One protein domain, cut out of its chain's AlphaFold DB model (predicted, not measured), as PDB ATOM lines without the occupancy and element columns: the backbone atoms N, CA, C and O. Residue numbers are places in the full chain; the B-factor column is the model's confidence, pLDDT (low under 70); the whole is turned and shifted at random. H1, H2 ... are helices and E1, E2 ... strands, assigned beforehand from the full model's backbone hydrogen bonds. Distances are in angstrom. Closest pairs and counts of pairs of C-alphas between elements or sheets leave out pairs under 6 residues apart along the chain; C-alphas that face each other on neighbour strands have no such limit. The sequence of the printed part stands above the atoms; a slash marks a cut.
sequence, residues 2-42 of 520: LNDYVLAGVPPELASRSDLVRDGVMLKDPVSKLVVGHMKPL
ATOM      1  N   LEU A   2     237.633 514.939 486.844       33.22
ATOM      2  CA  LEU A   2     237.038 513.687 486.310       33.22
ATOM      3  C   LEU A   2     236.379 513.831 484.920       33.22
ATOM      4  O   LEU A   2     236.379 512.872 484.156       33.22
ATOM      5  N   ASN A   3     235.884 515.022 484.557       41.38
ATOM      6  CA  ASN A   3     235.337 515.274 483.213       41.38
ATOM      7  C   ASN A   3     236.414 515.295 482.114       41.38
ATOM      8  O   ASN A   3     236.116 514.960 480.971       41.38
ATOM      9  N   ASP A   4     237.664 515.612 482.459       41.91
ATOM     10  CA  ASP A   4     238.748 515.763 481.479       41.91
ATOM     11  C   ASP A   4     239.281 514.401 480.992       41.91
ATOM     12  O   ASP A   4     239.694 514.259 479.843       41.91
ATOM     13  N   TYR A   5     239.189 513.356 481.823       48.50
ATOM     14  CA  TYR A   5     239.627 512.000 481.465       48.50
ATOM     15  C   TYR A   5     238.650 511.248 480.552       48.50
ATOM     16  O   TYR A   5     239.068 510.369 479.801       48.50
ATOM     17  N   VAL A   6     237.357 511.589 480.577       51.97
ATOM     18  CA  VAL A   6     236.346 510.942 479.717       51.97
ATOM     19  C   VAL A   6     236.472 511.407 478.259       51.97
ATOM     20  O   VAL A   6     236.145 510.657 477.341       51.97
ATOM     21  N   LEU A   7     237.013 512.609 478.037       52.12
ATOM     22  CA  LEU A   7     237.202 513.192 476.706       52.12
ATOM     23  C   LEU A   7     238.519 512.779 476.028       52.12
ATOM     24  O   LEU A   7     238.637 512.918 474.816       52.12
ATOM     25  N   ALA A   8     239.473 512.194 476.760       57.47
ATOM     26  CA  ALA A   8     240.781 511.798 476.221       57.47
ATOM     27  C   ALA A   8     240.721 510.696 475.136       57.47
ATOM     28  O   ALA A   8     241.718 510.433 474.466       57.47
ATOM     29  N   GLY A   9     239.567 510.041 474.957       62.81
ATOM     30  CA  GLY A   9     239.339 509.021 473.927       62.81
ATOM     31  C   GLY A   9     238.481 509.473 472.740       62.81
ATOM     32  O   GLY A   9     238.186 508.644 471.877       62.81
ATOM     33  N   VAL A  10     238.040 510.735 472.704       67.25
ATOM     34  CA  VAL A  10     237.225 511.278 471.606       67.25
ATOM     35  C   VAL A  10     238.164 511.948 470.597       67.25
ATOM     36  O   VAL A  10     238.950 512.807 470.999       67.25
ATOM     37  N   PRO A  11     238.124 511.582 469.299       75.31
ATOM     38  CA  PRO A  11     238.883 512.285 468.271       75.31
ATOM     39  C   PRO A  11     238.606 513.795 468.351       75.31
ATOM     40  O   PRO A  11     237.441 514.176 468.482       75.31
ATOM     41  N   PRO A  12     239.626 514.666 468.264       77.00
ATOM     42  CA  PRO A  12     239.449 516.114 468.426       77.00
ATOM     43  C   PRO A  12     238.449 516.709 467.421       77.00
ATOM     44  O   PRO A  12     237.777 517.689 467.724       77.00
ATOM     45  N   GLU A  13     238.281 516.061 466.269       78.69
ATOM     46  CA  GLU A  13     237.301 516.388 465.225       78.69
ATOM     47  C   GLU A  13     235.838 516.198 465.668       78.69
ATOM     48  O   GLU A  13     234.940 516.853 465.144       78.69
ATOM     49  N   LEU A  14     235.584 515.311 466.637       75.44
ATOM     50  CA  LEU A  14     234.247 515.010 467.161       75.44
ATOM     51  C   LEU A  14     233.964 515.714 468.495       75.44
ATOM     52  O   LEU A  14     232.809 515.797 468.902       75.44
ATOM     53  N   ALA A  15     234.988 516.247 469.166       74.44
ATOM     54  CA  ALA A  15     234.852 516.882 470.478       74.44
ATOM     55  C   ALA A  15     234.037 518.192 470.450       74.44
ATOM     56  O   ALA A  15     233.506 518.604 471.479       74.44
ATOM     57  N   SER A  16     233.913 518.839 469.286       79.06
ATOM     58  CA  SER A  16     233.125 520.067 469.095       79.06
ATOM     59  C   SER A  16     231.659 519.820 468.715       79.06
ATOM     60  O   SER A  16     230.872 520.766 468.682       79.06
ATOM     61  N   ARG A  17     231.274 518.569 468.433       78.44
ATOM     62  CA  ARG A  17     229.926 518.200 467.978       78.44
ATOM     63  C   ARG A  17     229.070 517.761 469.167       78.44
ATOM     64  O   ARG A  17     229.106 516.606 469.585       78.44
ATOM     65  N   SER A  18     228.331 518.712 469.740       80.00
ATOM     66  CA  SER A  18     227.448 518.502 470.902       80.00
ATOM     67  C   SER A  18     226.173 517.709 470.586       80.00
ATOM     68  O   SER A  18     225.417 517.369 471.493       80.00
ATOM     69  N   ASP A  19     225.938 517.411 469.310       85.94
ATOM     70  CA  ASP A  19     224.753 516.760 468.759       85.94
ATOM     71  C   ASP A  19     224.869 515.230 468.664       85.94
ATOM     72  O   ASP A  19     223.881 514.565 468.369       85.94
ATOM     73  N   LEU A  20     226.031 514.635 468.940       84.94
ATOM     74  CA  LEU A  20     226.224 513.185 468.833       84.94
ATOM     75  C   LEU A  20     225.640 512.424 470.032       84.94
ATOM     76  O   LEU A  20     225.893 512.752 471.192       84.94
ATOM     77  N   VAL A  21     224.914 511.337 469.755       85.25
ATOM     78  CA  VAL A  21     224.375 510.432 470.781       85.25
ATOM     79  C   VAL A  21     225.274 509.207 470.904       85.25
ATOM     80  O   VAL A  21     225.622 508.552 469.917       85.25
ATOM     81  N   ARG A  22     225.649 508.876 472.139       83.12
ATOM     82  CA  ARG A  22     226.459 507.696 472.447       83.12
ATOM     83  C   ARG A  22     225.579 506.454 472.567       83.12
ATOM     84  O   ARG A  22     224.705 506.398 473.425       83.12
ATOM     85  N   ASP A  23     225.886 505.438 471.766       82.44
ATOM     86  CA  ASP A  23     225.269 504.111 471.808       82.44
ATOM     87  C   ASP A  23     226.365 503.057 472.046       82.44
ATOM     88  O   ASP A  23     227.018 502.545 471.129       82.44
ATOM     89  N   GLY A  24     226.670 502.830 473.326       84.62
ATOM     90  CA  GLY A  24     227.788 501.995 473.760       84.62
ATOM     91  C   GLY A  24     229.155 502.575 473.374       84.62
ATOM     92  O   GLY A  24     229.620 503.558 473.962       84.62
ATOM     93  N   VAL A  25     229.814 501.914 472.418       82.19
ATOM     94  CA  VAL A  25     231.136 502.276 471.866       82.19
ATOM     95  C   VAL A  25     230.994 503.112 470.583       82.19
ATOM     96  O   VAL A  25     231.967 503.669 470.085       82.19
ATOM     97  N   MET A  26     229.779 503.216 470.040       84.25
ATOM     98  CA  MET A  26     229.479 503.923 468.798       84.25
ATOM     99  C   MET A  26     228.996 505.342 469.115       84.25
ATOM    100  O   MET A  26     228.162 505.536 470.001       84.25
ATOM    101  N   LEU A  27     229.480 506.331 468.369       85.94
ATOM    102  CA  LEU A  27     228.909 507.676 468.320       85.94
ATOM    103  C   LEU A  27     228.039 507.761 467.070       85.94
ATOM    104  O   LEU A  27     228.534 507.572 465.957       85.94
ATOM    105  N   LYS A  28     226.743 508.006 467.256       91.00
ATOM    106  CA  LYS A  28     225.774 508.116 466.165       91.00
ATOM    107  C   LYS A  28     225.266 509.544 466.073       91.00
ATOM    108  O   LYS A  28     225.001 510.183 467.090       91.00
ATOM    109  N   ASP A  29     225.090 510.016 464.850       88.94
ATOM    110  CA  ASP A  29     224.317 511.227 464.604       88.94
ATOM    111  C   ASP A  29     222.821 510.895 464.801       88.94
ATOM    112  O   ASP A  29     222.316 509.928 464.213       88.94
ATOM    113  N   PRO A  30     222.099 511.630 465.667       85.88
ATOM    114  CA  PRO A  30     220.710 511.334 465.995       85.88
ATOM    115  C   PRO A  30     219.765 511.450 464.799       85.88
ATOM    116  O   PRO A  30     218.753 510.736 464.793       85.88
ATOM    117  N   VAL A  31     220.095 512.304 463.821       88.06
ATOM    118  CA  VAL A  31     219.274 512.593 462.640       88.06
ATOM    119  C   VAL A  31     219.505 511.540 461.563       88.06
ATOM    120  O   VAL A  31     218.553 510.913 461.106       88.06
ATOM    121  N   SER A  32     220.761 511.294 461.188       90.62
ATOM    122  CA  SER A  32     221.083 510.346 460.112       90.62
ATOM    123  C   SER A  32     221.115 508.882 460.559       90.62
ATOM    124  O   SER A  32     221.085 507.986 459.717       90.62
ATOM    125  N   LYS A  33     221.196 508.615 461.872       87.44
ATOM    126  CA  LYS A  33     221.434 507.285 462.475       87.44
ATOM    127  C   LYS A  33     222.733 506.604 462.027       87.44
ATOM    128  O   LYS A  33     222.978 505.460 462.414       87.44
ATOM    129  N   LEU A  34     223.581 507.291 461.261       90.75
ATOM    130  CA  LEU A  34     224.866 506.774 460.819       90.75
ATOM    131  C   LEU A  34     225.882 506.838 461.960       90.75
ATOM    132  O   LEU A  34     225.859 507.734 462.807       90.75
ATOM    133  N   VAL A  35     226.776 505.852 461.987       88.62
ATOM    134  CA  VAL A  35     227.896 505.812 462.928       88.62
ATOM    135  C   VAL A  35     228.946 506.802 462.439       88.62
ATOM    136  O   VAL A  35     229.535 506.612 461.380       88.62
ATOM    137  N   VAL A  36     229.163 507.863 463.211       90.44
ATOM    138  CA  VAL A  36     230.109 508.945 462.893       90.44
ATOM    139  C   VAL A  36     231.481 508.674 463.515       90.44
ATOM    140  O   VAL A  36     232.492 509.197 463.061       90.44
ATOM    141  N   GLY A  37     231.545 507.811 464.531       86.50
ATOM    142  CA  GLY A  37     232.813 507.390 465.108       86.50
ATOM    143  C   GLY A  37     232.688 506.209 466.059       86.50
ATOM    144  O   GLY A  37     231.608 505.882 466.551       86.50
ATOM    145  N   HIS A  38     233.829 505.591 466.345       83.62
ATOM    146  CA  HIS A  38     233.972 504.592 467.395       83.62
ATOM    147  C   HIS A  38     234.844 505.168 468.503       83.62
ATOM    148  O   HIS A  38     235.948 505.649 468.251       83.62
ATOM    149  N   MET A  39     234.373 505.095 469.742       78.69
ATOM    150  CA  MET A  39     235.225 505.361 470.890       78.69
ATOM    151  C   MET A  39     236.168 504.178 471.086       78.69
ATOM    152  O   MET A  39     235.750 503.023 471.059       78.69
ATOM    153  N   LYS A  40     237.454 504.432 471.317       74.81
ATOM    154  CA  LYS A  40     238.362 503.350 471.703       74.81
ATOM    155  C   LYS A  40     237.956 502.876 473.108       74.81
ATOM    156  O   LYS A  40     237.822 503.720 473.997       74.81
ATOM    157  N   PRO A  41     237.729 501.571 473.346       64.81
ATOM    158  CA  PRO A  41     237.441 501.085 474.688       64.81
ATOM    159  C   PRO A  41     238.635 501.419 475.591       64.81
ATOM    160  O   PRO A  41     239.729 500.894 475.406       64.81
ATOM    161  N   LEU A  42     238.422 502.321 476.553       60.59
ATOM    162  CA  LEU A  42     239.456 502.847 477.460       60.59
ATOM    163  C   LEU A  42     240.044 501.787 478.412       60.59
ATOM    164  O   LEU A  42     240.995 502.065 479.131       60.59
TER     165      LEU A  42
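Overview. This is residues 2 to 42 of the 520 residues of an uncharacterized protein of Burkholderiaceae bacterium (UniProt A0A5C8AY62). With little regular structure, this is a short helix, H1, at one end, then a long looping stretch, residues 8 to 20, leading to a small three-stranded sheet away from the helix. The 41 printed residues hold H1, E1, E2, E3 in that order, with 16 residues in named elements, class mixed. The strands form a meander, each the antiparallel neighbour of the one before, ordered E1, E2, E3. The whole is compact, radius of gyration of the C-alphas 10.1 A, spanning 30 by 20 by 15 A.

Arrangement. H1, residues 2 to 7, is not on the sheet; 0 of its 2 O i to N i+4 pairs and 0 of 3 O i to N i+3 pairs are within hydrogen-bond range. E1, residues 21 to 23, and E2, residues 26 to 28, form a hairpin at 144 degrees, with N 21 and O 28 at 2.9 A. E2 and E3, residues 35 to 38, form another at 155 degrees, with N 27 and O 37 at 2.8 A.

Along the chain. H1 spans 9.6 A from C-alpha 2 at (237.038, 513.687, 486.310). E1 spans 6.5 A, E2 6.2 A, and E3 7.6 A, ending at C-alpha 38, (233.972, 504.592, 467.395).

Size, cuts and confidence. The printed part has no cut. The link from H1 to E1 is long, with 13 residues. Model pLDDT is under 70 at residues 2 to 10 and 41 to 42.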